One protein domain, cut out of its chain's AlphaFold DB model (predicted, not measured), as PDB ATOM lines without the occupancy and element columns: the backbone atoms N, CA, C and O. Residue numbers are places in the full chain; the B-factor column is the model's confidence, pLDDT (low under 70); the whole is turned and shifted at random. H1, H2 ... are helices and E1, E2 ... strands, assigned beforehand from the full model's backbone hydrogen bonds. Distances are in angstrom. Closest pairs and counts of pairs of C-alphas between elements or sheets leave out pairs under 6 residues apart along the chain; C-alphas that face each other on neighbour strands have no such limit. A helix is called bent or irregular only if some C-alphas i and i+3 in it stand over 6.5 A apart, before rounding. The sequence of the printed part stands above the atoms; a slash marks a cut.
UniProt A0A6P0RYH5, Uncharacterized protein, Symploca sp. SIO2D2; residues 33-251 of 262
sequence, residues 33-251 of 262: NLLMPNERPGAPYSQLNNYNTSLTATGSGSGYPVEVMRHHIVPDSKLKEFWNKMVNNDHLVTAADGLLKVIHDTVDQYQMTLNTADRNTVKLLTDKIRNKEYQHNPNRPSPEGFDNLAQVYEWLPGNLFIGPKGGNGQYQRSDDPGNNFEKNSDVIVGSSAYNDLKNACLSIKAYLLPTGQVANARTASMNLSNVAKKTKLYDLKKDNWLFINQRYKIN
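What this domain is: This is residues 33 to 251 of the 262 residues of an uncharacterized protein of Symploca sp. SIO2D2 (UniProt A0A6P0RYH5). Look first for a helical body at one end of the long axis, where H3, H2, H7 and H6 follow one another in a curved row and H1 and H4 cover one side of it. Two small two-stranded ribbons, E1 with E3 and then E4 with E5, lie toward the other end among long loops. The printed part has 219 residues with seven named helices and five named strands, in the order E1 H1 H2 H3 E2 H4 E3 H5 H6 H7 E4 E5; the class is mostly helix, and both ribbons are antiparallel. The whole is compact, with a radius of gyration of the C-alphas of 18.0 A and spans of 54 by 37 by 29 A.

Where its parts are: Find C-alpha 68 at (114.632, 19.519, 156.671); there E1 begins and runs to residue 72, 13.0 A. Its partner E3 is residues 160 to 164, also 13.0 A. The helices are H1, 76 to 88, 18.3 A; H2, 92 to 109, 24.2 A; H3, 116 to 130, 21.3 A; H4, 146 to 154, 12.0 A; H5, 186 to 189; H6, 191 to 208, 25.4 A; and H7, 214 to 228, 20.3 A. H2 is irregular, with C-alphas 95 and 98 7.8 A apart, and has a kink of 44 degrees near residue 99. E2 is residues 134 to 136, E4 241 to 244, and E5 247 to 250, ending at C-alpha 250, (110.768, 27.458, 146.533).

How they stand to each other: Between E1 and E3, find N 71 and O 161 at 2.8 A. E3 comes nearest to H5 at the C-alphas of Phe 161 and Ile 188, 7.5 A apart. H5 and H6 are close but not clearly touching; C-alphas 186 and 194 are 5.2 A apart. H6 and H7 form a helical hairpin at a shallow tilt of 30 degrees, closest at C-alphas 200 and 220, 4.6 A. H7 touches H2 the same way at 5 degrees, a shallow tilt, closest at C-alphas 95 and 218, 4.3 A. H2 and H3 form another helical hairpin, at a shallow tilt of 20 degrees, closest at C-alphas 104 and 123, 4.8 A. H3 touches H4 about perpendicular, 84 degrees, closest at C-alphas 122 and 149, 5.2 A. H6, with residues 204 to 208 alone, touches H1 at a steep tilt of 46 degrees, closest at C-alphas 82 and 204, 6.1 A. E4 and E5 form a hairpin, with N 242 and O 249 at 2.8 A. E2 pairs with no named strand. Every O i to N i+4 pair is within hydrogen-bond range in H1, H3, H4, H6 and H7, and 10 of 14 in H2; H5 is too short for one.

The domain as a whole: The C-alphas farthest apart, of Glu 133 and Asn 245, are 55.7 A apart. The printed part has no cut. The links E3 to H5 and H7 to E4 are long. Residues 33 to 67 hold no named element, but residues 50 to 51 pair antiparallel with 58 to 59. Mean pLDDT of the printed part is 97.9, and no printed residue is under 70.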
ATOM      1  N   ASN A  33     146.328  32.997 165.430       98.44
ATOM      2  CA  ASN A  33     145.738  32.718 164.124       98.44
ATOM      3  C   ASN A  33     144.233  33.040 164.138       98.44
ATOM      4  O   ASN A  33     143.447  32.371 164.804       98.44
ATOM      5  N   LEU A  34     143.843  34.068 163.384       98.50
ATOM      6  CA  LEU A  34     142.469  34.564 163.286       98.50
ATOM      7  C   LEU A  34     141.781  34.113 161.986       98.50
ATOM      8  O   LEU A  34     140.719  34.633 161.651       98.50
ATOM      9  N   LEU A  35     142.384  33.193 161.229       98.56
ATOM     10  CA  LEU A  35     141.747  32.589 160.061       98.56
ATOM     11  C   LEU A  35     140.680  31.595 160.515       98.56
ATOM     12  O   LEU A  35     140.926  30.764 161.387       98.56
ATOM     13  N   MET A  36     139.509  31.662 159.888       98.19
ATOM     14  CA  MET A  36     138.439  30.685 160.054       98.19
ATOM     15  C   MET A  36     138.940  29.275 159.711       98.19
ATOM     16  O   MET A  36     139.722  29.125 158.762       98.19
ATOM     17  N   PRO A  37     138.481  28.243 160.445       96.56
ATOM     18  CA  PRO A  37     138.903  26.868 160.220       96.56
ATOM     19  C   PRO A  37     138.566  26.394 158.799       96.56
ATOM     20  O   PRO A  37     137.590  26.815 158.176       96.56
ATOM     21  N   ASN A  38     139.391  25.491 158.261       94.62
ATOM     22  CA  ASN A  38     139.153  24.924 156.931       94.62
ATOM     23  C   ASN A  38     137.871  24.087 156.902       94.62
ATOM     24  O   ASN A  38     137.101  24.177 155.943       94.62
ATOM     25  N   GLU A  39     137.647  23.310 157.959       95.50
ATOM     26  CA  GLU A  39     136.434  22.529 158.158       95.50
ATOM     27  C   GLU A  39     135.281  23.441 158.566       95.50
ATOM     28  O   GLU A  39     135.438  24.334 159.397       95.50
ATOM     29  N   ARG A  40     134.113  23.207 157.964       93.56
ATOM     30  CA  ARG A  40     132.899  23.933 158.318       93.56
ATOM     31  C   ARG A  40     132.506  23.553 159.752       93.56
ATOM     32  O   ARG A  40     132.258  22.370 159.997       93.56
ATOM     33  N   PRO A  41     132.403  24.511 160.683       93.44
ATOM     34  CA  PRO A  41     131.950  24.226 162.026       93.44
ATOM     35  C   PRO A  41     130.512  23.692 162.010       93.44
ATOM     36  O   PRO A  41     129.674  24.102 161.195       93.44
ATOM     37  N   GLY A  42     130.217  22.782 162.941       95.25
ATOM     38  CA  GLY A  42     128.867  22.257 163.134       95.25
ATOM     39  C   GLY A  42     127.852  23.378 163.379       95.25
ATOM     40  O   GLY A  42     128.186  24.427 163.923       95.25
ATOM     41  N   ALA A  43     126.599  23.169 162.967       96.81
ATOM     42  CA  ALA A  43     125.530  24.122 163.257       96.81
ATOM     43  C   ALA A  43     125.318  24.226 164.778       96.81
ATOM     44  O   ALA A  43     124.967  23.213 165.386       96.81
ATOM     45  N   PRO A  44     125.419  25.424 165.387       97.69
ATOM     46  CA  PRO A  44     125.212  25.612 166.819       97.69
ATOM     47  C   PRO A  44     123.715  25.670 167.145       97.69
ATOM     48  O   PRO A  44     123.259  26.587 167.812       97.69
ATOM     49  N   TYR A  45     122.908  24.747 166.629       98.19
ATOM     50  CA  TYR A  45     121.458  24.741 166.800       98.19
ATOM     51  C   TYR A  45     120.945  23.327 167.034       98.19
ATOM     52  O   TYR A  45     121.472  22.367 166.475       98.19
ATOM     53  N   SER A  46     119.837  23.209 167.767       97.94
ATOM     54  CA  SER A  46     119.186  21.923 168.014       97.94
ATOM     55  C   SER A  46     118.845  21.194 166.714       97.94
ATOM     56  O   SER A  46     118.571  21.808 165.675       97.94
ATOM     57  N   GLN A  47     118.822  19.867 166.765       97.56
ATOM     58  CA  GLN A  47     118.375  19.060 165.636       97.56
ATOM     59  C   GLN A  47     116.933  19.421 165.240       97.56
ATOM     60  O   GLN A  47     116.102  19.739 166.090       97.56
ATOM     61  N   LEU A  48     116.653  19.409 163.935       97.62
ATOM     62  CA  LEU A  48     115.309  19.623 163.403       97.62
ATOM     63  C   LEU A  48     114.578  18.283 163.287       97.62
ATOM     64  O   LEU A  48     115.179  17.277 162.914       97.62
ATOM     65  N   ASN A  49     113.278  18.286 163.575       98.06
ATOM     66  CA  ASN A  49     112.408  17.146 163.299       98.06
ATOM     67  C   ASN A  49     112.074  17.075 161.806       98.06
ATOM     68  O   ASN A  49     112.031  18.100 161.123       98.06
ATOM     69  N   ASN A  50     111.747  15.877 161.325       98.56
ATOM     70  CA  ASN A  50     111.198  15.719 159.986       98.56
ATOM     71  C   ASN A  50     109.768  16.262 159.907       98.56
ATOM     72  O   ASN A  50     109.071  16.387 160.918       98.56
ATOM     73  N   TYR A  51     109.317  16.518 158.682       98.75
ATOM     74  CA  TYR A  51     107.968  16.971 158.367       98.75
ATOM     75  C   TYR A  51     107.179  15.921 157.576       98.75
ATOM     76  O   TYR A  51     107.743  15.068 156.884       98.75
ATOM     77  N   ASN A  52     105.850  16.006 157.656       98.62
ATOM     78  CA  ASN A  52     104.964  15.320 156.716       98.62
ATOM     79  C   ASN A  52     105.104  15.919 155.301       98.62
ATOM     80  O   ASN A  52     105.651  17.004 155.108       98.62
ATOM     81  N   THR A  53     104.569  15.236 154.288       98.31
ATOM     82  CA  THR A  53     104.693  15.669 152.882       98.31
ATOM     83  C   THR A  53     104.001  17.005 152.576       98.31
ATOM     84  O   THR A  53     104.349  17.678 151.607       98.31
ATOM     85  N   SER A  54     103.051  17.434 153.409       98.19
ATOM     86  CA  SER A  54     102.392  18.741 153.290       98.19
ATOM     87  C   SER A  54     103.128  19.877 154.006       98.19
ATOM     88  O   SER A  54     102.666  21.015 153.939       98.19
ATOM     89  N   LEU A  55     104.244  19.595 154.690       98.31
ATOM     90  CA  LEU A  55     105.014  20.568 155.473       98.31
ATOM     91  C   LEU A  55     104.188  21.285 156.562       98.31
ATOM     92  O   LEU A  55     104.444  22.443 156.891       98.31
ATOM     93  N   THR A  56     103.180  20.610 157.122       98.12
ATOM     94  CA  THR A  56     102.251  21.176 158.120       98.12
ATOM     95  C   THR A  56     102.438  20.623 159.526       98.12
ATOM     96  O   THR A  56     101.987  21.251 160.481       98.12
ATOM     97  N   ALA A  57     103.089  19.470 159.675       98.25
ATOM     98  CA  ALA A  57     103.324  18.832 160.967       98.25
ATOM     99  C   ALA A  57     104.736  18.247 161.034       98.25
ATOM    100  O   ALA A  57     105.260  17.791 160.015       98.25
ATOM    101  N   THR A  58     105.316  18.227 162.240       98.31
ATOM    102  CA  THR A  58     106.624  17.611 162.514       98.31
ATOM    103  C   THR A  58     106.488  16.353 163.352       98.31
ATOM    104  O   THR A  58     105.556  16.242 164.148       98.31
ATOM    105  N   GLY A  59     107.410  15.409 163.184       97.69
ATOM    106  CA  GLY A  59     107.371  14.139 163.895       97.69
ATOM    107  C   GLY A  59     108.463  13.173 163.448       97.69
ATOM    108  O   GLY A  59     109.495  13.576 162.913       97.69
ATOM    109  N   SER A  60     108.232  11.886 163.697       97.44
ATOM    110  CA  SER A  60     109.149  10.792 163.364       97.44
ATOM    111  C   SER A  60     108.402   9.611 162.734       97.44
ATOM    112  O   SER A  60     107.184   9.483 162.870       97.44
ATOM    113  N   GLY A  61     109.132   8.743 162.031       96.94
ATOM    114  CA  GLY A  61     108.571   7.578 161.343       96.94
ATOM    115  C   GLY A  61     108.068   7.873 159.927       96.94
ATOM    116  O   GLY A  61     108.282   8.951 159.375       96.94
ATOM    117  N   SER A  62     107.391   6.895 159.321       97.56
ATOM    118  CA  SER A  62     106.997   6.921 157.902       97.56
ATOM    119  C   SER A  62     106.013   8.039 157.530       97.56
ATOM    120  O   SER A  62     105.966   8.444 156.372       97.56
ATOM    121  N   GLY A  63     105.260   8.572 158.498       98.19
ATOM    122  CA  GLY A  63     104.374   9.726 158.298       98.19
ATOM    123  C   GLY A  63     105.101  11.068 158.145       98.19
ATOM    124  O   GLY A  63     104.485  12.046 157.721       98.19
ATOM    125  N   TYR A  64     106.402  11.118 158.454       98.56
ATOM    126  CA  TYR A  64     107.231  12.324 158.409       98.56
ATOM    127  C   TYR A  64     108.497  12.079 157.569       98.56
ATOM    128  O   TYR A  64     109.608  12.051 158.105       98.56
ATOM    129  N   PRO A  65     108.357  11.838 156.250       98.31
ATOM    130  CA  PRO A  65     109.486  11.453 155.408       98.31
ATOM    131  C   PRO A  65     110.365  12.639 154.982       98.31
ATOM    132  O   PRO A  65     111.428  12.422 154.405       98.31
ATOM    133  N   VAL A  66     109.936  13.883 155.213       98.62
ATOM    134  CA  VAL A  66     110.641  15.067 154.714       98.62
ATOM    135  C   VAL A  66     111.708  15.500 155.713       98.62
ATOM    136  O   VAL A  66     111.404  16.120 156.733       98.62
ATOM    137  N   GLU A  67     112.966  15.192 155.410       98.56
ATOM    138  CA  GLU A  67     114.121  15.744 156.120       98.56
ATOM    139  C   GLU A  67     114.263  17.240 155.788       98.56
ATOM    140  O   GLU A  67     114.254  17.641 154.618       98.56
ATOM    141  N   VAL A  68     114.409  18.075 156.817       98.56
ATOM    142  CA  VAL A  68     114.632  19.519 156.671       98.56
ATOM    143  C   VAL A  68     116.005  19.905 157.205       98.56
ATOM    144  O   VAL A  68     116.538  19.281 158.120       98.56
ATOM    145  N   MET A  69     116.573  20.964 156.646       98.31
ATOM    146  CA  MET A  69     117.861  21.514 157.057       98.31
ATOM    147  C   MET A  69     117.802  23.036 157.142       98.31
ATOM    148  O   MET A  69     116.833  23.677 156.724       98.31
ATOM    149  N   ARG A  70     118.865  23.608 157.701       98.31
ATOM    150  CA  ARG A  70     119.116  25.047 157.691       98.31
ATOM    151  C   ARG A  70     119.884  25.383 156.424       98.31
ATOM    152  O   ARG A  70     120.951  24.817 156.194       98.31
ATOM    153  N   HIS A  71     119.333  26.286 155.634       98.25
ATOM    154  CA  HIS A  71     119.891  26.721 154.362       98.25
ATOM    155  C   HIS A  71     120.518  28.098 154.514       98.25
ATOM    156  O   HIS A  71     119.876  29.016 155.026       98.25
ATOM    157  N   HIS A  72     121.758  28.230 154.055       98.44
ATOM    158  CA  HIS A  72     122.459  29.506 153.948       98.44
ATOM    159  C   HIS A  72     121.940  30.299 152.752       98.44
ATOM    160  O   HIS A  72     121.815  29.752 151.660       98.44
ATOM    161  N   ILE A  73     121.674  31.594 152.939       98.44
ATOM    162  CA  ILE A  73     121.311  32.485 151.827       98.44
ATOM    163  C   ILE A  73     122.568  33.060 151.177       98.44
ATOM    164  O   ILE A  73     122.753  32.944 149.968       98.44
ATOM    165  N   VAL A  74     123.458  33.636 151.986       98.25
ATOM    166  CA  VAL A  74     124.861  33.861 151.629       98.25
ATOM    167  C   VAL A  74     125.642  32.596 152.008       98.25
ATOM    168  O   VAL A  74     125.653  32.254 153.194       98.25
ATOM    169  N   PRO A  75     126.289  31.904 151.051       97.62
ATOM    170  CA  PRO A  75     126.987  30.640 151.295       97.62
ATOM    171  C   PRO A  75     128.076  30.747 152.363       97.62
ATOM    172  O   PRO A  75     128.809  31.740 152.407       97.62
ATOM    173  N   ASP A  76     128.240  29.696 153.173       97.44
ATOM    174  CA  ASP A  76     129.270  29.630 154.221       97.44
ATOM    175  C   ASP A  76     130.682  29.795 153.643       97.44
ATOM    176  O   ASP A  76     131.485  30.566 154.167       97.44
ATOM    177  N   SER A  77     130.947  29.183 152.483       97.06
ATOM    178  CA  SER A  77     132.217  29.323 151.764       97.06
ATOM    179  C   SER A  77     132.568  30.787 151.478       97.06
ATOM    180  O   SER A  77     133.712  31.195 151.676       97.06
ATOM    181  N   LYS A  78     131.584  31.615 151.105       97.62
ATOM    182  CA  LYS A  78     131.784  33.048 150.839       97.62
ATOM    183  C   LYS A  78     131.954  33.874 152.102       97.62
ATOM    184  O   LYS A  78     132.779  34.786 152.100       97.62
ATOM    185  N   LEU A  79     131.249  33.543 153.182       98.38
ATOM    186  CA  LEU A  79     131.461  34.182 154.485       98.38
ATOM    187  C   LEU A  79     132.873  33.904 155.021       98.38
ATOM    188  O   LEU A  79     133.530  34.826 155.514       98.38
ATOM    189  N   LYS A  80     133.354  32.666 154.870       98.12
ATOM    190  CA  LYS A  80     134.703  32.243 155.261       98.12
ATOM    191  C   LYS A  80     135.792  32.908 154.421       98.12
ATOM    192  O   LYS A  80     136.719  33.496 154.977       98.12
ATOM    193  N   GLU A  81     135.673  32.861 153.089       97.88
ATOM    194  CA  GLU A  81     136.589  33.555 152.169       97.88
ATOM    195  C   GLU A  81     136.671  35.053 152.504       97.88
ATOM    196  O   GLU A  81     137.762  35.625 152.552       97.88
ATOM    197  N   PHE A  82     135.518  35.679 152.777       98.56
ATOM    198  CA  PHE A  82     135.422  37.090 153.142       98.56
ATOM    199  C   PHE A  82     136.209  37.412 154.416       98.56
ATOM    200  O   PHE A  82     137.059  38.305 154.400       98.56
ATOM    201  N   TRP A  83     135.969  36.659 155.493       98.75
ATOM    202  CA  TRP A  83     136.674  36.833 156.761       98.75
ATOM    203  C   TRP A  83     138.184  36.647 156.601       98.75
ATOM    204  O   TRP A  83     138.964  37.525 156.970       98.75
ATOM    205  N   ASN A  84     138.602  35.536 155.993       98.56
ATOM    206  CA  ASN A  84     140.018  35.206 155.842       98.56
ATOM    207  C   ASN A  84     140.755  36.242 154.990       98.56
ATOM    208  O   ASN A  84     141.890  36.601 155.300       98.56
ATOM    209  N   LYS A  85     140.105  36.793 153.958       98.44
ATOM    210  CA  LYS A  85     140.682  37.891 153.175       98.44
ATOM    211  C   LYS A  85     140.813  39.181 153.993       98.44
ATOM    212  O   LYS A  85     141.829  39.858 153.862       98.44
ATOM    213  N   MET A  86     139.848  39.501 154.861       98.56
ATOM    214  CA  MET A  86     139.971  40.642 155.779       98.56
ATOM    215  C   MET A  86     141.126  40.478 156.764       98.56
ATOM    216  O   MET A  86     141.830  41.450 157.030       98.56
ATOM    217  N   VAL A  87     141.333  39.269 157.283       98.38
ATOM    218  CA  VAL A  87     142.451  38.941 158.176       98.38
ATOM    219  C   VAL A  87     143.791  39.102 157.456       98.38
ATOM    220  O   VAL A  87     144.652  39.835 157.931       98.38
ATOM    221  N   ASN A  88     143.941  38.492 156.276       98.00
ATOM    222  CA  ASN A  88     145.188  38.528 155.505       98.00
ATOM    223  C   ASN A  88     145.566  39.934 155.014       98.00
ATOM    224  O   ASN A  88     146.747  40.223 154.843       98.00
ATOM    225  N   ASN A  89     144.579  40.805 154.795       98.06
ATOM    226  CA  ASN A  89     144.805  42.180 154.353       98.06
ATOM    227  C   ASN A  89     144.912  43.189 155.515       98.06
ATOM    228  O   ASN A  89     144.940  44.386 155.248       98.06
ATOM    229  N   ASP A  90     144.907  42.754 156.781       97.88
ATOM    230  CA  ASP A  90     144.836  43.641 157.962       97.88
ATOM    231  C   ASP A  90     143.625  44.607 157.935       97.88
ATOM    232  O   ASP A  90     143.636  45.745 158.408       97.88
ATOM    233  N   HIS A  91     142.522  44.159 157.334       98.19
ATOM    234  CA  HIS A  91     141.284  44.931 157.231       98.19
ATOM    235  C   HIS A  91     140.265  44.563 158.310       98.19
ATOM    236  O   HIS A  91     139.304  45.313 158.480       98.19
ATOM    237  N   LEU A  92     140.446  43.446 159.032       98.06
ATOM    238  CA  LEU A  92     139.429  42.887 159.933       98.06
ATOM    239  C   LEU A  92     138.884  43.927 160.919       98.06
ATOM    240  O   LEU A  92     137.683  44.178 160.928       98.06
ATOM    241  N   VAL A  93     139.744  44.592 161.690       96.69
ATOM    242  CA  VAL A  93     139.299  45.576 162.695       96.69
ATOM    243  C   VAL A  93     138.623  46.779 162.036       96.69
ATOM    244  O   VAL A  93     137.555  47.219 162.448       96.69
ATOM    245  N   THR A  94     139.220  47.287 160.961       97.31
ATOM    246  CA  THR A  94     138.760  48.494 160.264       97.31
ATOM    247  C   THR A  94     137.448  48.292 159.495       97.31
ATOM    248  O   THR A  94     136.729  49.263 159.234       97.31
ATOM    249  N   ALA A  95     137.155  47.062 159.073       97.81
ATOM    250  CA  ALA A  95     135.978  46.727 158.282       97.81
ATOM    251  C   ALA A  95     134.858  46.088 159.109       97.81
ATOM    252  O   ALA A  95     133.694  46.417 158.881       97.81
ATOM    253  N   ALA A  96     135.195  45.214 160.060       97.38
ATOM    254  CA  ALA A  96     134.235  44.374 160.769       97.38
ATOM    255  C   ALA A  96     133.847  44.881 162.169       97.38
ATOM    256  O   ALA A  96     133.013  44.235 162.795       97.38
ATOM    257  N   ASP A  97     134.373  46.014 162.664       98.12
ATOM    258  CA  ASP A  97     134.063  46.524 164.018       98.12
ATOM    259  C   ASP A  97     132.553  46.559 164.320       98.12
ATOM    260  O   ASP A  97     132.108  46.001 165.323       98.12
ATOM    261  N   GLY A  98     131.751  47.125 163.410       98.25
ATOM    262  CA  GLY A  98     130.296  47.187 163.571       98.25
ATOM    263  C   GLY A  98     129.623  45.809 163.606       98.25
ATOM    264  O   GLY A  98     128.723  45.589 164.415       98.25
ATOM    265  N   LEU A  99     130.090  44.863 162.785       98.75
ATOM    266  CA  LEU A  99     129.561  43.497 162.752       98.75
ATOM    267  C   LEU A  99     129.903  42.742 164.037       98.75
ATOM    268  O   LEU A  99     129.022  42.143 164.652       98.75
ATOM    269  N   LEU A 100     131.165  42.811 164.463       98.62
ATOM    270  CA  LEU A 100     131.638  42.192 165.699       98.62
ATOM    271  C   LEU A 100     130.908  42.762 166.914       98.62
ATOM    272  O   LEU A 100     130.515  42.001 167.794       98.62
ATOM    273  N   LYS A 101     130.641  44.074 166.928       98.62
ATOM    274  CA  LYS A 101     129.817  44.702 167.963       98.62
ATOM    275  C   LYS A 101     128.386  44.158 167.974       98.62
ATOM    276  O   LYS A 101     127.854  43.878 169.043       98.62
ATOM    277  N   VAL A 102     127.744  44.005 166.813       98.75
ATOM    278  CA  VAL A 102     126.388  43.433 166.770       98.75
ATOM    279  C   VAL A 102     126.393  41.994 167.280       98.75
ATOM    280  O   VAL A 102     125.530  41.652 168.085       98.75
ATOM    281  N   ILE A 103     127.361  41.169 166.867       98.75
ATOM    282  CA  ILE A 103     127.506  39.795 167.372       98.75
ATOM    283  C   ILE A 103     127.662  39.803 168.898       98.75
ATOM    284  O   ILE A 103     126.897  39.124 169.579       98.75
ATOM    285  N   HIS A 104     128.573  40.622 169.432       98.62
ATOM    286  CA  HIS A 104     128.762  40.809 170.874       98.62
ATOM    287  C   HIS A 104     127.432  41.084 171.597       98.62
ATOM    288  O   HIS A 104     127.086  40.412 172.572       98.62
ATOM    289  N   ASP A 105     126.661  42.051 171.096       98.62
ATOM    290  CA  ASP A 105     125.438  42.528 171.748       98.62
ATOM    291  C   ASP A 105     124.256  41.549 171.627       98.62
ATOM    292  O   ASP A 105     123.308  41.612 172.415       98.62
ATOM    293  N   THR A 106     124.276  40.659 170.630       98.62
ATOM    294  CA  THR A 106     123.113  39.829 170.268       98.62
ATOM    295  C   THR A 106     123.304  38.333 170.483       98.62
ATOM    296  O   THR A 106     122.304  37.615 170.499       98.62
ATOM    297  N   VAL A 107     124.529  37.851 170.728       98.62
ATOM    298  CA  VAL A 107     124.828  36.409 170.834       98.62
ATOM    299  C   VAL A 107     124.014  35.682 171.913       98.62
ATOM    300  O   VAL A 107     123.639  34.529 171.722       98.62
ATOM    301  N   ASP A 108     123.652  36.350 173.013       98.50
ATOM    302  CA  ASP A 108     122.788  35.771 174.061       98.50
ATOM    303  C   ASP A 108     121.340  35.561 173.619       98.50
ATOM    304  O   ASP A 108     120.612  34.767 174.212       98.50
ATOM    305  N   GLN A 109     120.907  36.294 172.598       98.50
ATOM    306  CA  GLN A 109     119.545  36.243 172.079       98.50
ATOM    307  C   GLN A 109     119.411  35.232 170.939       98.50
ATOM    308  O   GLN A 109     118.292  34.893 170.547       98.50
ATOM    309  N   TYR A 110     120.532  34.766 170.384       98.50
ATOM    310  CA  TYR A 110     120.528  33.741 169.356       98.50
ATOM    311  C   TYR A 110     120.022  32.428 169.947       98.50
ATOM    312  O   TYR A 110     120.446  32.002 171.018       98.50
ATOM    313  N   GLN A 111     119.133  31.747 169.225       97.06
ATOM    314  CA  GLN A 111     118.576  30.447 169.627       97.06
ATOM    315  C   GLN A 111     119.570  29.289 169.423       97.06
ATOM    316  O   GLN A 111     119.196  28.209 168.965       97.06
ATOM    317  N   MET A 112     120.846  29.540 169.708       97.94
ATOM    318  CA  MET A 112     121.944  28.603 169.532       97.94
ATOM    319  C   MET A 112     122.112  27.690 170.754       97.94
ATOM    320  O   MET A 112     121.748  28.052 171.870       97.94
ATOM    321  N   THR A 113     122.708  26.517 170.557       98.19
ATOM    322  CA  THR A 113     122.993  25.521 171.608       98.19
ATOM    323  C   THR A 113     124.285  25.791 172.379       98.19
ATOM    324  O   THR A 113     124.678  24.970 173.204       98.19
ATOM    325  N   LEU A 114     124.953  26.922 172.125       97.75
ATOM    326  CA  LEU A 114     126.112  27.355 172.906       97.75
ATOM    327  C   LEU A 114     125.713  27.542 174.374       97.75
ATOM    328  O   LEU A 114     124.622  28.039 174.672       97.75
ATOM    329  N   ASN A 115     126.583  27.166 175.308       98.06
ATOM    330  CA  ASN A 115     126.332  27.438 176.722       98.06
ATOM    331  C   ASN A 115     126.702  28.901 177.068       98.06
ATOM    332  O   ASN A 115     127.189  29.663 176.232       98.06
ATOM    333  N   THR A 116     126.435  29.333 178.302       98.25
ATOM    334  CA  THR A 116     126.722  30.717 178.726       98.25
ATOM    335  C   THR A 116     128.215  31.051 178.711       98.25
ATOM    336  O   THR A 116     128.569  32.175 178.364       98.25
ATOM    337  N   ALA A 117     129.086  30.103 179.063       98.38
ATOM    338  CA  ALA A 117     130.530  30.321 179.036       98.38
ATOM    339  C   ALA A 117     131.023  30.525 177.596       98.38
ATOM    340  O   ALA A 117     131.701  31.514 177.335       98.38
ATOM    341  N   ASP A 118     130.579  29.690 176.653       98.44
ATOM    342  CA  ASP A 118     130.926  29.812 175.231       98.44
ATOM    343  C   ASP A 118     130.513  31.175 174.661       98.44
ATOM    344  O   ASP A 118     131.303  31.843 173.994       98.44
ATOM    345  N   ARG A 119     129.291  31.635 174.967       98.50
ATOM    346  CA  ARG A 119     128.814  32.963 174.544       98.50
ATOM    347  C   ARG A 119     129.648  34.099 175.130       98.50
ATOM    348  O   ARG A 119     129.950  35.060 174.423       98.50
ATOM    349  N   ASN A 120     130.044  33.994 176.397       98.56
ATOM    350  CA  ASN A 120     130.931  34.974 177.025       98.56
ATOM    351  C   ASN A 120     132.319  34.978 176.374       98.56
ATOM    352  O   ASN A 120     132.883  36.052 176.167       98.56
ATOM    353  N   THR A 121     132.839  33.811 175.985       98.44
ATOM    354  CA  THR A 121     134.091  33.716 175.226       98.44
ATOM    355  C   THR A 121     133.959  34.383 173.859       98.44
ATOM    356  O   THR A 121     134.823  35.177 173.498       98.44
ATOM    357  N   VAL A 122     132.853  34.173 173.131       98.62
ATOM    358  CA  VAL A 122     132.594  34.882 171.861       98.62
ATOM    359  C   VAL A 122     132.632  36.399 172.061       98.62
ATOM    360  O   VAL A 122     133.342  37.086 171.326       98.62
ATOM    361  N   LYS A 123     131.939  36.927 173.079       98.69
ATOM    362  CA  LYS A 123     131.958  38.363 173.405       98.69
ATOM    363  C   LYS A 123     133.371  38.874 173.677       98.69
ATOM    364  O   LYS A 123     133.804  39.840 173.049       98.69
ATOM    365  N   LEU A 124     134.111  38.181 174.542       98.50
ATOM    366  CA  LEU A 124     135.494  38.528 174.859       98.50
ATOM    367  C   LEU A 124     136.363  38.579 173.596       98.50
ATOM    368  O   LEU A 124     137.082  39.554 173.389       98.50
ATOM    369  N   LEU A 125     136.276  37.566 172.730       98.44
ATOM    370  CA  LEU A 125     137.030  37.527 171.476       98.44
ATOM    371  C   LEU A 125     136.669  38.694 170.555       98.44
ATOM    372  O   LEU A 125     137.569  39.336 170.011       98.44
ATOM    373  N   THR A 126     135.376  38.996 170.396       98.50
ATOM    374  CA  THR A 126     134.953  40.140 169.580       98.50
ATOM    375  C   THR A 126     135.531  41.452 170.106       98.50
ATOM    376  O   THR A 126     136.038  42.234 169.305       98.50
ATOM    377  N   ASP A 127     135.564  41.673 171.423       98.44
ATOM    378  CA  ASP A 127     136.154  42.882 172.005       98.44
ATOM    379  C   ASP A 127     137.676  42.935 171.837       98.44
ATOM    380  O   ASP A 127     138.204  43.959 171.405       98.44
ATOM    381  N   LYS A 128     138.388  41.827 172.083       98.06
ATOM    382  CA  LYS A 128     139.850  41.760 171.903       98.06
ATOM    383  C   LYS A 128     140.270  42.038 170.459       98.06
ATOM    384  O   LYS A 128     141.255  42.743 170.232       98.06
ATOM    385  N   ILE A 129     139.514  41.531 169.482       97.56
ATOM    386  CA  ILE A 129     139.742  41.820 168.060       97.56
ATOM    387  C   ILE A 129     139.470  43.303 167.778       97.56
ATOM    388  O   ILE A 129     140.325  43.988 167.218       97.56
ATOM    389  N   ARG A 130     138.313  43.832 168.198       97.69
ATOM    390  CA  ARG A 130     137.919  45.234 167.957       97.69
ATOM    391  C   ARG A 130     138.895  46.240 168.571       97.69
ATOM    392  O   ARG A 130     139.216  47.246 167.940       97.69
ATOM    393  N   ASN A 131     139.427  45.937 169.753       97.06
ATOM    394  CA  ASN A 131     140.390  46.778 170.467       97.06
ATOM    395  C   ASN A 131     141.840  46.619 169.974       97.06
ATOM    396  O   ASN A 131     142.739  47.234 170.544       97.06
ATOM    397  N   LYS A 132     142.087  45.812 168.929       96.44
ATOM    398  CA  LYS A 132     143.435  45.479 168.420       96.44
ATOM    399  C   LYS A 132     144.350  44.837 169.468       96.44
ATOM    400  O   LYS A 132     145.573  44.894 169.347       96.44
ATOM    401  N   GLU A 133     143.769  44.214 170.488       97.00
ATOM    402  CA  GLU A 133     144.523  43.474 171.499       97.00
ATOM    403  C   GLU A 133     145.018  42.141 170.939       97.00
ATOM    404  O   GLU A 133     146.055  41.646 171.379       97.00
ATOM    405  N   TYR A 134     144.300  41.580 169.956       97.75
ATOM    406  CA  TYR A 134     144.714  40.403 169.194       97.75
ATOM    407  C   TYR A 134     145.169  40.791 167.789       97.75
ATOM    408  O   TYR A 134     144.435  41.442 167.043       97.75
ATOM    409  N   GLN A 135     146.371  40.352 167.423       97.25
ATOM    410  CA  GLN A 135     146.947  40.518 166.091       97.25
ATOM    411  C   GLN A 135     147.042  39.174 165.380       97.25
ATOM    412  O   GLN A 135     147.313  38.143 166.001       97.25
ATOM    413  N   HIS A 136     146.816  39.177 164.069       98.06
ATOM    414  CA  HIS A 136     146.906  37.955 163.289       98.06
ATOM    415  C   HIS A 136     148.363  37.507 163.100       98.06
ATOM    416  O   HIS A 136     149.185  38.252 162.577       98.06
ATOM    417  N   ASN A 137     148.656  36.256 163.451       98.06
ATOM    418  CA  ASN A 137     149.869  35.541 163.076       98.06
ATOM    419  C   ASN A 137     149.502  34.089 162.704       98.06
ATOM    420  O   ASN A 137     149.066  33.336 163.578       98.06
ATOM    421  N   PRO A 138     149.671  33.660 161.438       97.75
ATOM    422  CA  PRO A 138     149.271  32.322 160.993       97.75
ATOM    423  C   PRO A 138     150.108  31.188 161.607       97.75
ATOM    424  O   PRO A 138     149.690  30.035 161.555       97.75
ATOM    425  N   ASN A 139     151.260  31.494 162.217       98.19
ATOM    426  CA  ASN A 139     152.130  30.515 162.884       98.19
ATOM    427  C   ASN A 139     151.779  30.304 164.367       98.19
ATOM    428  O   ASN A 139     152.480  29.581 165.079       98.19
ATOM    429  N   ARG A 140     150.736  30.972 164.864       98.19
ATOM    430  CA  ARG A 140     150.233  30.830 166.235       98.19
ATOM    431  C   ARG A 140     148.984  29.949 166.246       98.19
ATOM    432  O   ARG A 140     148.316  29.830 165.222       98.19
ATOM    433  N   PRO A 141     148.628  29.337 167.385       98.25
ATOM    434  CA  PRO A 141     147.307  28.734 167.521       98.25
ATOM    435  C   PRO A 141     146.209  29.801 167.396       98.25
ATOM    436  O   PRO A 141     146.451  30.996 167.592       98.25
ATOM    437  N   SER A 142     144.988  29.374 167.077       98.38
ATOM    438  CA  SER A 142     143.804  30.218 167.255       98.38
ATOM    439  C   SER A 142     143.547  30.464 168.745       98.38
ATOM    440  O   SER A 142     143.943  29.633 169.569       98.38
ATOM    441  N   PRO A 143     142.919  31.591 169.121       98.06
ATOM    442  CA  PRO A 143     142.605  31.830 170.520       98.06
ATOM    443  C   PRO A 143     141.545  30.832 171.004       98.06
ATOM    444  O   PRO A 143     140.769  30.290 170.214       98.06
ATOM    445  N   GLU A 144     141.502  30.589 172.312       97.75
ATOM    446  CA  GLU A 144     140.476  29.738 172.921       97.75
ATOM    447  C   GLU A 144     139.063  30.240 172.573       97.75
ATOM    448  O   GLU A 144     138.788  31.440 172.633       97.75
ATOM    449  N   GLY A 145     138.174  29.320 172.184       97.25
ATOM    450  CA  GLY A 145     136.794  29.615 171.785       97.25
ATOM    451  C   GLY A 145     136.633  30.279 170.413       97.25
ATOM    452  O   GLY A 145     135.540  30.748 170.083       97.25
ATOM    453  N   PHE A 146     137.691  30.356 169.599       98.31
ATOM    454  CA  PHE A 146     137.593  30.900 168.240       98.31
ATOM    455  C   PHE A 146     136.676  30.070 167.331       98.31
ATOM    456  O   PHE A 146     136.003  30.615 166.460       98.31
ATOM    457  N   ASP A 147     136.589  28.767 167.574       97.81
ATOM    458  CA  ASP A 147     135.620  27.856 166.966       97.81
ATOM    459  C   ASP A 147     134.165  28.236 167.290       97.81
ATOM    460  O   ASP A 147     133.306  28.163 166.410       97.81
ATOM    461  N   ASN A 148     133.880  28.711 168.505       98.50
ATOM    462  CA  ASN A 148     132.565  29.249 168.865       98.50
ATOM    463  C   ASN A 148     132.269  30.564 168.125       98.50
ATOM    464  O   ASN A 148     131.155  30.758 167.640       98.50
ATOM    465  N   LEU A 149     133.258  31.456 167.977       98.62
ATOM    466  CA  LEU A 149     133.095  32.670 167.164       98.62
ATOM    467  C   LEU A 149     132.849  32.318 165.687       98.62
ATOM    468  O   LEU A 149     131.957  32.900 165.066       98.62
ATOM    469  N   ALA A 150     133.583  31.341 165.145       98.56
ATOM    470  CA  ALA A 150     133.387  30.830 163.791       98.56
ATOM    471  C   ALA A 150     131.977  30.249 163.606       98.56
ATOM    472  O   ALA A 150     131.291  30.606 162.649       98.56
ATOM    473  N   GLN A 151     131.502  29.436 164.558       98.25
ATOM    474  CA  GLN A 151     130.126  28.929 164.579       98.25
ATOM    475  C   GLN A 151     129.107  30.069 164.518       98.25
ATOM    476  O   GLN A 151     128.223  30.050 163.666       98.25
ATOM    477  N   VAL A 152     129.234  31.080 165.383       98.62
ATOM    478  CA  VAL A 152     128.291  32.208 165.430       98.62
ATOM    479  C   VAL A 152     128.296  33.000 164.121       98.62
ATOM    480  O   VAL A 152     127.229  33.307 163.587       98.62
ATOM    481  N   TYR A 153     129.480  33.319 163.599       98.75
ATOM    482  CA  TYR A 153     129.644  34.118 162.387       98.75
ATOM    483  C   TYR A 153     129.150  33.392 161.127       98.75
ATOM    484  O   TYR A 153     128.446  33.981 160.305       98.75
ATOM    485  N   GLU A 154     129.482  32.112 160.962       98.31
ATOM    486  CA  GLU A 154     129.054  31.356 159.783       98.31
ATOM    487  C   GLU A 154     127.571  30.986 159.846       98.31
ATOM    488  O   GLU A 154     126.926  30.864 158.806       98.31
ATOM    489  N   TRP A 155     126.995  30.854 161.044       98.50
ATOM    490  CA  TRP A 155     125.606  30.450 161.252       98.50
ATOM    491  C   TRP A 155     124.700  31.576 161.778       98.50
ATOM    492  O   TRP A 155     123.763  31.306 162.534       98.50
ATOM    493  N   LEU A 156     124.925  32.828 161.362       98.69
ATOM    494  CA  LEU A 156     124.077  33.968 161.740       98.69
ATOM    495  C   LEU A 156     122.584  33.688 161.464       98.69
ATOM    496  O   LEU A 156     122.239  33.389 160.317       98.69
ATOM    497  N   PRO A 157     121.670  33.844 162.446       98.69
ATOM    498  CA  PRO A 157     120.267  33.460 162.266       98.69
ATOM    499  C   PRO A 157     119.581  34.180 161.098       98.69
ATOM    500  O   PRO A 157     118.790  33.578 160.374       98.69
ATOM    501  N   GLY A 158     119.916  35.453 160.865       98.56
ATOM    502  CA  GLY A 158     119.371  36.218 159.743       98.56
ATOM    503  C   GLY A 158     119.832  35.782 158.354       98.56
ATOM    504  O   GLY A 158     119.251  36.227 157.371       98.56
ATOM    505  N   ASN A 159     120.839  34.915 158.256       98.81
ATOM    506  CA  ASN A 159     121.306  34.334 156.998       98.81
ATOM    507  C   ASN A 159     120.716  32.933 156.737       98.81
ATOM    508  O   ASN A 159     121.095  32.278 155.768       98.81
ATOM    509  N   LEU A 160     119.823  32.451 157.613       98.75
ATOM    510  CA  LEU A 160     119.375  31.061 157.627       98.75
ATOM    511  C   LEU A 160     117.860  30.932 157.574       98.75
ATOM    512  O   LEU A 160     117.143  31.521 158.385       98.75
ATOM    513  N   PHE A 161     117.373  30.042 156.717       98.75
ATOM    514  CA  PHE A 161     115.987  29.577 156.761       98.75
ATOM    515  C   PHE A 161     115.903  28.056 156.869       98.75
ATOM    516  O   PHE A 161     116.841  27.341 156.513       98.75
ATOM    517  N   ILE A 162     114.776  27.557 157.372       98.81
ATOM    518  CA  ILE A 162     114.487  26.123 157.459       98.81
ATOM    519  C   ILE A 162     113.688  25.693 156.227       98.81
ATOM    520  O   ILE A 162     112.676  26.306 155.878       98.81
ATOM    521  N   GLY A 163     114.128  24.618 155.577       98.56
ATOM    522  CA  GLY A 163     113.487  24.083 154.378       98.56
ATOM    523  C   GLY A 163     113.831  22.617 154.122       98.56
ATOM    524  O   GLY A 163     114.781  22.112 154.727       98.56
ATOM    525  N   PRO A 164     113.103  21.927 153.223       98.62
ATOM    526  CA  PRO A 164     113.461  20.587 152.764       98.62
ATOM    527  C   PRO A 164     114.929  20.504 152.339       98.62
ATOM    528  O   PRO A 164     115.472  21.449 151.760       98.62
ATOM    529  N   LYS A 165     115.579  19.383 152.643       98.31
ATOM    530  CA  LYS A 165     116.988  19.140 152.311       98.31
ATOM    531  C   LYS A 165     117.251  19.211 150.808       98.31
ATOM    532  O   LYS A 165     116.432  18.745 150.021       98.31
ATOM    533  N   GLY A 166     118.391  19.769 150.406       97.38
ATOM    534  CA  GLY A 166     118.856  19.746 149.016       97.38
ATOM    535  C   GLY A 166     119.296  18.362 148.545       97.38
ATOM    536  O   GLY A 166     119.764  17.543 149.334       97.38
ATOM    537  N   GLY A 167     119.170  18.101 147.246       96.38
ATOM    538  CA  GLY A 167     119.671  16.878 146.614       96.38
ATOM    539  C   GLY A 167     118.689  16.280 145.611       96.38
ATOM    540  O   GLY A 167     117.689  16.904 145.268       96.38
ATOM    541  N   ASN A 168     118.991  15.077 145.113       96.69
ATOM    542  CA  ASN A 168     118.279  14.436 143.998       96.69
ATOM    543  C   ASN A 168     117.221  13.394 144.390       96.69
ATOM    544  O   ASN A 168     116.572  12.832 143.509       96.69
ATOM    545  N   GLY A 169     117.050  13.134 145.683       97.38
ATOM    546  CA  GLY A 169     116.097  12.165 146.208       97.38
ATOM    547  C   GLY A 169     114.651  12.664 146.248       97.38
ATOM    548  O   GLY A 169     114.354  13.850 146.081       97.38
ATOM    549  N   GLN A 170     113.741  11.731 146.515       97.94
ATOM    550  CA  GLN A 170     112.343  12.024 146.827       97.94
ATOM    551  C   GLN A 170     112.258  12.913 148.077       97.94
ATOM    552  O   GLN A 170     113.033  12.736 149.016       97.94
ATOM    553  N   TYR A 171     111.330  13.875 148.085       98.12
ATOM    554  CA  TYR A 171     111.134  14.855 149.166       98.12
ATOM    555  C   TYR A 171     112.299  15.825 149.414       98.12
ATOM    556  O   TYR A 171     112.254  16.599 150.369       98.12
ATOM    557  N   GLN A 172     113.315  15.840 148.553       98.38
ATOM    558  CA  GLN A 172     114.377  16.845 148.578       98.38
ATOM    559  C   GLN A 172     114.014  18.031 147.682       98.38
ATOM    560  O   GLN A 172     113.180  17.910 146.774       98.38
ATOM    561  N   ARG A 173     114.623  19.193 147.925       97.56
ATOM    562  CA  ARG A 173     114.437  20.363 147.065       97.56
ATOM    563  C   ARG A 173     115.280  20.267 145.790       97.56
ATOM    564  O   ARG A 173     116.415  19.791 145.816       97.56
ATOM    565  N   SER A 174     114.711  20.687 144.665       97.62
ATOM    566  CA  SER A 174     115.327  20.616 143.333       97.62
ATOM    567  C   SER A 174     116.097  21.868 142.920       97.62
ATOM    568  O   SER A 174     116.822  21.826 141.932       97.62
ATOM    569  N   ASP A 175     115.951  22.957 143.668       97.00
ATOM    570  CA  ASP A 175     116.499  24.281 143.368       97.00
ATOM    571  C   ASP A 175     117.524  24.761 144.408       97.00
ATOM    572  O   ASP A 175     117.693  25.962 144.587       97.00
ATOM    573  N   ASP A 176     118.182  23.838 145.118       96.62
ATOM    574  CA  ASP A 176     119.264  24.179 146.047       96.62
ATOM    575  C   ASP A 176     120.451  24.800 145.279       96.62
ATOM    576  O   ASP A 176     120.968  24.169 144.350       96.62
ATOM    577  N   PRO A 177     120.893  26.023 145.625       96.12
ATOM    578  CA  PRO A 177     121.970  26.706 144.915       96.12
ATOM    579  C   PRO A 177     123.369  26.167 145.265       96.12
ATOM    580  O   PRO A 177     124.350  26.571 144.630       96.12
ATOM    581  N   GLY A 178     123.491  25.288 146.266       95.31
ATOM    582  CA  GLY A 178     124.762  24.791 146.781       95.31
ATOM    583  C   GLY A 178     125.627  25.929 147.322       95.31
ATOM    584  O   GLY A 178     125.271  26.602 148.283       95.31
ATOM    585  N   ASN A 179     126.771  26.166 146.678       95.50
ATOM    586  CA  ASN A 179     127.710  27.230 147.055       95.50
ATOM    587  C   ASN A 179     127.374  28.603 146.446       95.50
ATOM    588  O   ASN A 179     128.202  29.514 146.520       95.50
ATOM    589  N   ASN A 180     126.200  28.761 145.833       96.44
ATOM    590  CA  ASN A 180     125.749  30.027 145.261       96.44
ATOM    591  C   ASN A 180     124.694  30.695 146.151       96.44
ATOM    592  O   ASN A 180     124.069  30.064 146.995       96.44
ATOM    593  N   PHE A 181     124.488  31.996 145.956       97.56
ATOM    594  CA  PHE A 181     123.482  32.756 146.700       97.56
ATOM    595  C   PHE A 181     122.049  32.241 146.460       97.56
ATOM    596  O   PHE A 181     121.656  31.993 145.316       97.56
ATOM    597  N   GLU A 182     121.239  32.149 147.520       97.69
ATOM    598  CA  GLU A 182     119.831  31.729 147.441       97.69
ATOM    599  C   GLU A 182     118.936  32.851 146.887       97.69
ATOM    600  O   GLU A 182     118.254  33.588 147.610       97.69
ATOM    601  N   LYS A 183     118.933  32.978 145.560       97.25
ATOM    602  CA  LYS A 183     118.226  34.023 144.803       97.25
ATOM    603  C   LYS A 183     116.697  34.015 144.959       97.25
ATOM    604  O   LYS A 183     116.061  35.034 144.695       97.25
ATOM    605  N   ASN A 184     116.113  32.890 145.372       97.88
ATOM    606  CA  ASN A 184     114.664  32.732 145.524       97.88
ATOM    607  C   ASN A 184     114.197  32.914 146.983       97.88
ATOM    608  O   ASN A 184     113.008  32.800 147.266       97.88
ATOM    609  N   SER A 185     115.103  33.217 147.922       98.12
ATOM    610  CA  SER A 185     114.777  33.307 149.356       98.12
ATOM    611  C   SER A 185     113.865  34.474 149.745       98.12
ATOM    612  O   SER A 185     113.371  34.490 150.870       98.12
ATOM    613  N   ASP A 186     113.586  35.444 148.870       98.12
ATOM    614  CA  ASP A 186     112.789  36.628 149.215       98.12
ATOM    615  C   ASP A 186     111.353  36.306 149.640       98.12
ATOM    616  O   ASP A 186     110.831  36.964 150.540       98.12
ATOM    617  N   VAL A 187     110.742  35.262 149.071       98.31
ATOM    618  CA  VAL A 187     109.413  34.789 149.502       98.31
ATOM    619  C   VAL A 187     109.440  34.176 150.910       98.31
ATOM    620  O   VAL A 187     108.414  34.109 151.584       98.31
ATOM    621  N   ILE A 188     110.619  33.763 151.387       98.50
ATOM    622  CA  ILE A 188     110.828  33.197 152.725       98.50
ATOM    623  C   ILE A 188     111.168  34.292 153.731       98.50
ATOM    624  O   ILE A 188     110.551  34.374 154.797       98.50
ATOM    625  N   VAL A 189     112.150  35.132 153.400       98.38
ATOM    626  CA  VAL A 189     112.726  36.098 154.345       98.38
ATOM    627  C   VAL A 189     112.093  37.486 154.287       98.38
ATOM    628  O   VAL A 189     112.289  38.290 155.202       98.38
ATOM    629  N   GLY A 190     111.310  37.758 153.244       98.19
ATOM    630  CA  GLY A 190     110.742  39.065 152.940       98.19
ATOM    631  C   GLY A 190     111.734  39.989 152.228       98.19
ATOM    632  O   GLY A 190     112.951  39.908 152.407       98.19
ATOM    633  N   SER A 191     111.204  40.924 151.437       97.56
ATOM    634  CA  SER A 191     111.998  41.773 150.537       97.56
ATOM    635  C   SER A 191     113.073  42.603 151.240       97.56
ATOM    636  O   SER A 191     114.155  42.785 150.689       97.56
ATOM    637  N   SER A 192     112.803  43.101 152.453       97.44
ATOM    638  CA  SER A 192     113.775  43.906 153.207       97.44
ATOM    639  C   SER A 192     115.022  43.091 153.555       97.44
ATOM    640  O   SER A 192     116.122  43.467 153.168       97.44
ATOM    641  N   ALA A 193     114.847  41.944 154.219       98.00
ATOM    642  CA  ALA A 193     115.967  41.098 154.622       98.00
ATOM    643  C   ALA A 193     116.701  40.495 153.418       98.00
ATOM    644  O   ALA A 193     117.928  40.414 153.411       98.00
ATOM    645  N   TYR A 194     115.961  40.130 152.367       98.12
ATOM    646  CA  TYR A 194     116.558  39.673 151.116       98.12
ATOM    647  C   TYR A 194     117.489  40.728 150.508       98.12
ATOM    648  O   TYR A 194     118.572  40.396 150.028       98.12
ATOM    649  N   ASN A 195     117.098  42.005 150.540       97.56
ATOM    650  CA  ASN A 195     117.940  43.083 150.029       97.56
ATOM    651  C   ASN A 195     119.213  43.270 150.863       97.56
ATOM    652  O   ASN A 195     120.274  43.437 150.264       97.56
ATOM    653  N   ASP A 196     119.141  43.178 152.194       97.62
ATOM    654  CA  ASP A 196     120.334  43.214 153.055       97.62
ATOM    655  C   ASP A 196     121.309  42.075 152.703       97.62
ATOM    656  O   ASP A 196     122.499  42.312 152.485       97.62
ATOM    657  N   LEU A 197     120.799  40.847 152.553       98.31
ATOM    658  CA  LEU A 197     121.587  39.660 152.199       98.31
ATOM    659  C   LEU A 197     122.189  39.749 150.790       98.31
ATOM    660  O   LEU A 197     123.368  39.450 150.590       98.31
ATOM    661  N   LYS A 198     121.406  40.211 149.811       98.00
ATOM    662  CA  LYS A 198     121.871  40.451 148.439       98.00
ATOM    663  C   LYS A 198     122.983  41.500 148.412       98.00
ATOM    664  O   LYS A 198     124.015  41.282 147.777       98.00
ATOM    665  N   ASN A 199     122.803  42.619 149.113       98.00
ATOM    666  CA  ASN A 199     123.797  43.691 149.178       98.00
ATOM    667  C   ASN A 199     125.074  43.234 149.899       98.00
ATOM    668  O   ASN A 199     126.178  43.577 149.461       98.00
ATOM    669  N   ALA A 200     124.945  42.419 150.955       98.12
ATOM    670  CA  ALA A 200     126.079  41.759 151.595       98.12
ATOM    671  C   ALA A 200     126.839  40.885 150.588       98.12
ATOM    672  O   ALA A 200     128.037  41.082 150.404       98.12
ATOM    673  N   CYS A 201     126.146  39.994 149.875       97.88
ATOM    674  CA  CYS A 201     126.751  39.088 148.899       97.88
ATOM    675  C   CYS A 201     127.479  39.827 147.759       97.88
ATOM    676  O   CYS A 201     128.633  39.513 147.456       97.88
ATOM    677  N   LEU A 202     126.857  40.859 147.178       97.44
ATOM    678  CA  LEU A 202     127.482  41.699 146.148       97.44
ATOM    679  C   LEU A 202     128.751  42.395 146.667       97.44
ATOM    680  O   LEU A 202     129.774  42.413 145.983       97.44
ATOM    681  N   SER A 203     128.706  42.928 147.892       97.94
ATOM    682  CA  SER A 203     129.844  43.624 148.508       97.94
ATOM    683  C   SER A 203     130.978  42.666 148.880       97.94
ATOM    684  O   SER A 203     132.147  42.993 148.672       97.94
ATOM    685  N   ILE A 204     130.644  41.467 149.375       97.81
ATOM    686  CA  ILE A 204     131.604  40.382 149.621       97.81
ATOM    687  C   ILE A 204     132.311  40.039 148.316       97.81
ATOM    688  O   ILE A 204     133.535  40.090 148.257       97.81
ATOM    689  N   LYS A 205     131.558  39.769 147.246       96.06
ATOM    690  CA  LYS A 205     132.129  39.459 145.933       96.06
ATOM    691  C   LYS A 205     133.062  40.569 145.442       96.06
ATOM    692  O   LYS A 205     134.182  40.282 145.029       96.06
ATOM    693  N   ALA A 206     132.636  41.828 145.546       96.75
ATOM    694  CA  ALA A 206     133.451  42.978 145.162       96.75
ATOM    695  C   ALA A 206     134.738  43.105 146.000       96.75
ATOM    696  O   ALA A 206     135.769  43.537 145.485       96.75
ATOM    697  N   TYR A 207     134.710  42.725 147.281       98.00
ATOM    698  CA  TYR A 207     135.906  42.670 148.124       98.00
ATOM    699  C   TYR A 207     136.815  41.479 147.794       98.00
ATOM    700  O   TYR A 207     138.039  41.590 147.870       98.00
ATOM    701  N   LEU A 208     136.238  40.344 147.404       96.88
ATOM    702  CA  LEU A 208     136.984  39.136 147.057       96.88
ATOM    703  C   LEU A 208     137.780  39.269 145.751       96.88
ATOM    704  O   LEU A 208     138.737  38.515 145.570       96.88
ATOM    705  N   LEU A 209     137.498  40.271 144.910       96.75
ATOM    706  CA  LEU A 209     138.337  40.631 143.760       96.75
ATOM    707  C   LEU A 209     139.806  40.900 144.162       96.75
ATOM    708  O   LEU A 209     140.082  41.241 145.318       96.75
ATOM    709  N   PRO A 210     140.779  40.786 143.234       96.00
ATOM    710  CA  PRO A 210     142.202  40.960 143.548       96.00
ATOM    711  C   PRO A 210     142.546  42.293 144.222       96.00
ATOM    712  O   PRO A 210     143.445  42.341 145.052       96.00
ATOM    713  N   THR A 211     141.794  43.356 143.925       94.25
ATOM    714  CA  THR A 211     142.004  44.687 144.511       94.25
ATOM    715  C   THR A 211     141.770  44.733 146.019       94.25
ATOM    716  O   THR A 211     142.370  45.572 146.684       94.25
ATOM    717  N   GLY A 212     140.895  43.878 146.571       95.38
ATOM    718  CA  GLY A 212     140.676  43.781 148.016       95.38
ATOM    719  C   GLY A 212     140.317  45.108 148.691       95.38
ATOM    720  O   GLY A 212     140.791  45.368 149.793       95.38
ATOM    721  N   GLN A 213     139.531  45.978 148.044       97.75
ATOM    722  CA  GLN A 213     139.300  47.343 148.535       97.75
ATOM    723  C   GLN A 213     138.573  47.361 149.890       97.75
ATOM    724  O   GLN A 213     137.434  46.906 149.993       97.75
ATOM    725  N   VAL A 214     139.178  47.964 150.922       98.06
ATOM    726  CA  VAL A 214     138.615  48.022 152.290       98.06
ATOM    727  C   VAL A 214     137.202  48.623 152.353       98.06
ATOM    728  O   VAL A 214     136.404  48.231 153.201       98.06
ATOM    729  N   ALA A 215     136.854  49.528 151.431       98.12
ATOM    730  CA  ALA A 215     135.506  50.087 151.330       98.12
ATOM    731  C   ALA A 215     134.444  49.005 151.063       98.12
ATOM    732  O   ALA A 215     133.402  49.006 151.715       98.12
ATOM    733  N   ASN A 216     134.734  48.031 150.193       98.19
ATOM    734  CA  ASN A 216     133.829  46.911 149.919       98.19
ATOM    735  C   ASN A 216     133.678  46.002 151.146       98.19
ATOM    736  O   ASN A 216     132.566  45.572 151.447       98.19
ATOM    737  N   ALA A 217     134.759  45.769 151.901       98.44
ATOM    738  CA  ALA A 217     134.690  45.012 153.154       98.44
ATOM    739  C   ALA A 217     133.864  45.719 154.236       98.44
ATOM    740  O   ALA A 217     133.076  45.069 154.925       98.44
ATOM    741  N   ARG A 218     133.988  47.046 154.367       98.38
ATOM    742  CA  ARG A 218     133.133  47.841 155.265       98.38
ATOM    743  C   ARG A 218     131.666  47.724 154.863       98.38
ATOM    744  O   ARG A 218     130.832  47.420 155.708       98.38
ATOM    745  N   THR A 219     131.346  47.898 153.579       98.25
ATOM    746  CA  THR A 219     129.968  47.769 153.077       98.25
ATOM    747  C   THR A 219     129.403  46.369 153.303       98.25
ATOM    748  O   THR A 219     128.284  46.234 153.800       98.25
ATOM    749  N   ALA A 220     130.181  45.322 153.021       98.25
ATOM    750  CA  ALA A 220     129.802  43.942 153.315       98.25
ATOM    751  C   ALA A 220     129.508  43.737 154.809       98.25
ATOM    752  O   ALA A 220     128.438  43.240 155.158       98.25
ATOM    753  N   SER A 221     130.407  44.190 155.686       98.56
ATOM    754  CA  SER A 221     130.260  44.058 157.140       98.56
ATOM    755  C   SER A 221     129.065  44.843 157.685       98.56
ATOM    756  O   SER A 221     128.362  44.344 158.560       98.56
ATOM    757  N   MET A 222     128.772  46.033 157.151       98.31
ATOM    758  CA  MET A 222     127.574  46.803 157.519       98.31
ATOM    759  C   MET A 222     126.282  46.063 157.150       98.31
ATOM    760  O   MET A 222     125.382  45.957 157.982       98.31
ATOM    761  N   ASN A 223     126.197  45.497 155.941       98.25
ATOM    762  CA  ASN A 223     125.030  44.709 155.534       98.25
ATOM    763  C   ASN A 223     124.890  43.439 156.390       98.25
ATOM    764  O   ASN A 223     123.807  43.155 156.899       98.25
ATOM    765  N   LEU A 224     125.994  42.724 156.641       98.62
ATOM    766  CA  LEU A 224     126.005  41.580 157.560       98.62
ATOM    767  C   LEU A 224     125.633  41.977 158.995       98.62
ATOM    768  O   LEU A 224     125.020  41.183 159.697       98.62
ATOM    769  N   SER A 225     125.928  43.205 159.431       98.62
ATOM    770  CA  SER A 225     125.506  43.700 160.750       98.62
ATOM    771  C   SER A 225     123.984  43.798 160.844       98.62
ATOM    772  O   SER A 225     123.412  43.490 161.885       98.62
ATOM    773  N   ASN A 226     123.299  44.195 159.766       98.25
ATOM    774  CA  ASN A 226     121.833  44.185 159.730       98.25
ATOM    775  C   ASN A 226     121.280  42.757 159.773       98.25
ATOM    776  O   ASN A 226     120.331  42.495 160.511       98.25
ATOM    777  N   VAL A 227     121.927  41.828 159.068       98.38
ATOM    778  CA  VAL A 227     121.597  40.395 159.105       98.38
ATOM    779  C   VAL A 227     121.780  39.819 160.517       98.38
ATOM    780  O   VAL A 227     120.896  39.128 161.021       98.38
ATOM    781  N   ALA A 228     122.882  40.153 161.192       98.56
ATOM    782  CA  ALA A 228     123.223  39.671 162.532       98.56
ATOM    783  C   ALA A 228     122.291  40.199 163.641       98.56
ATOM    784  O   ALA A 228     122.158  39.562 164.684       98.56
ATOM    785  N   LYS A 229     121.589  41.322 163.429       98.56
ATOM    786  CA  LYS A 229     120.568  41.812 164.377       98.56
ATOM    787  C   LYS A 229     119.365  40.875 164.487       98.56
ATOM    788  O   LYS A 229     118.629  40.940 165.470       98.56
ATOM    789  N   LYS A 230     119.122  40.025 163.486       98.38
ATOM    790  CA  LYS A 230     118.043  39.042 163.546       98.38
ATOM    791  C   LYS A 230     118.483  37.856 164.404       98.38
ATOM    792  O   LYS A 230     119.441  37.165 164.087       98.38
ATOM    793  N   THR A 231     117.731  37.601 165.472       98.38
ATOM    794  CA  THR A 231     118.101  36.640 166.526       98.38
ATOM    795  C   THR A 231     117.471  35.254 166.375       98.38
ATOM    796  O   THR A 231     117.798  34.330 167.117       98.38
ATOM    797  N   LYS A 232     116.573  35.086 165.402       98.44
ATOM    798  CA  LYS A 232     115.873  33.827 165.104       98.44
ATOM    799  C   LYS A 232     116.054  33.457 163.642       98.44
ATOM    800  O   LYS A 232     116.211  34.346 162.812       98.44
ATOM    801  N   LEU A 233     115.987  32.170 163.327       98.50
ATOM    802  CA  LEU A 233     115.980  31.701 161.944       98.50
ATOM    803  C   LEU A 233     114.645  32.063 161.274       98.50
ATOM    804  O   LEU A 233     113.676  32.444 161.938       98.50
ATOM    805  N   TYR A 234     114.582  31.955 159.950       98.62
ATOM    806  CA  TYR A 234     113.302  31.975 159.243       98.62
ATOM    807  C   TYR A 234     112.678  30.578 159.260       98.62
ATOM    808  O   TYR A 234     113.232  29.634 158.695       98.62
ATOM    809  N   ASP A 235     111.527  30.460 159.919       98.38
ATOM    810  CA  ASP A 235     110.804  29.197 160.040       98.38
ATOM    811  C   ASP A 235     110.294  28.689 158.689       98.38
ATOM    812  O   ASP A 235     109.968  29.457 157.777       98.38
ATOM    813  N   LEU A 236     110.162  27.368 158.595       98.44
ATOM    814  CA  LEU A 236     109.527  26.714 157.462       98.44
ATOM    815  C   LEU A 236     108.037  27.086 157.413       98.44
ATOM    816  O   LEU A 236     107.306  26.921 158.388       98.44
ATOM    817  N   LYS A 237     107.576  27.550 156.248       98.50
ATOM    818  CA  LYS A 237     106.162  27.822 155.960       98.50
ATOM    819  C   LYS A 237     105.761  27.095 154.691       98.50
ATOM    820  O   LYS A 237     106.349  27.355 153.647       98.50
ATOM    821  N   LYS A 238     104.754  26.221 154.764       98.31
ATOM    822  CA  LYS A 238     104.314  25.404 153.620       98.31
ATOM    823  C   LYS A 238     104.013  26.210 152.347       98.31
ATOM    824  O   LYS A 238     104.350  25.756 151.266       98.31
ATOM    825  N   ASP A 239     103.464  27.419 152.471       98.56
ATOM    826  CA  ASP A 239     103.058  28.240 151.318       98.56
ATOM    827  C   ASP A 239     104.253  28.785 150.508       98.56
ATOM    828  O   ASP A 239     104.096  29.208 149.360       98.56
ATOM    829  N   ASN A 240     105.464  28.706 151.069       98.56
ATOM    830  CA  ASN A 240     106.707  29.076 150.394       98.56
ATOM    831  C   ASN A 240     107.275  27.944 149.527       98.56
ATOM    832  O   ASN A 240     108.338  28.123 148.935       98.56
ATOM    833  N   TRP A 241     106.617  26.782 149.463       98.56
ATOM    834  CA  TRP A 241     107.132  25.592 148.791       98.56
ATOM    835  C   TRP A 241     106.109  25.007 147.819       98.56
ATOM    836  O   TRP A 241     104.926  24.877 148.126       98.56
ATOM    837  N   LEU A 242     106.587  24.599 146.648       98.31
ATOM    838  CA  LEU A 242     105.842  23.818 145.667       98.31
ATOM    839  C   LEU A 242     106.308  22.366 145.732       98.31
ATOM    840  O   LEU A 242     107.510  22.120 145.792       98.31
ATOM    841  N   PHE A 243     105.377  21.412 145.686       98.25
ATOM    842  CA  PHE A 243     105.691  19.986 145.595       98.25
ATOM    843  C   PHE A 243     105.392  19.481 144.182       98.25
ATOM    844  O   PHE A 243     104.237  19.273 143.816       98.25
ATOM    845  N   ILE A 244     106.436  19.331 143.368       97.62
ATOM    846  CA  ILE A 244     106.344  19.018 141.937       97.62
ATOM    847  C   ILE A 244     107.237  17.814 141.661       97.62
ATOM    848  O   ILE A 244     108.399  17.796 142.060       97.62
ATOM    849  N   ASN A 245     106.706  16.800 140.973       97.25
ATOM    850  CA  ASN A 245     107.449  15.581 140.626       97.25
ATOM    851  C   ASN A 245     108.137  14.937 141.846       97.25
ATOM    852  O   ASN A 245     109.297  14.536 141.789       97.25
ATOM    853  N   GLN A 246     107.408  14.868 142.964       97.88
ATOM    854  CA  GLN A 246     107.862  14.320 144.247       97.88
ATOM    855  C   GLN A 246     109.044  15.055 144.910       97.88
ATOM    856  O   GLN A 246     109.700  14.506 145.802       97.88
ATOM    857  N   ARG A 247     109.322  16.295 144.499       98.38
ATOM    858  CA  ARG A 247     110.399  17.141 145.026       98.38
ATOM    859  C   ARG A 247     109.867  18.517 145.389       98.38
ATOM    860  O   ARG A 247     108.845  18.955 144.861       98.38
ATOM    861  N   TYR A 248     110.566  19.195 146.290       98.56
ATOM    862  CA  TYR A 248     110.218  20.561 146.670       98.56
ATOM    863  C   TYR A 248     110.944  21.586 145.794       98.56
ATOM    864  O   TYR A 248     112.042  21.340 145.305       98.56
ATOM    865  N   LYS A 249     110.344  22.753 145.609       98.12
ATOM    866  CA  LYS A 249     110.977  23.949 145.038       98.12
ATOM    867  C   LYS A 249     110.477  25.156 145.822       98.12
ATOM    868  O   LYS A 249     109.329  25.127 146.275       98.12
ATOM    869  N   ILE A 250     111.280  26.202 145.981       98.44
ATOM    870  CA  ILE A 250     110.768  27.458 146.533       98.44
ATOM    871  C   ILE A 250     109.685  28.010 145.591       98.44
ATOM    872  O   ILE A 250     109.849  28.049 144.370       98.44
ATOM    873  N   ASN A 251     108.560  28.439 146.162       98.19
ATOM    874  CA  ASN A 251     107.443  29.063 145.459       98.19
ATOM    875  C   ASN A 251     107.775  30.519 145.092       98.19
ATOM    876  O   ASN A 251     107.220  31.466 145.648       98.19
TER     877      ASN A 251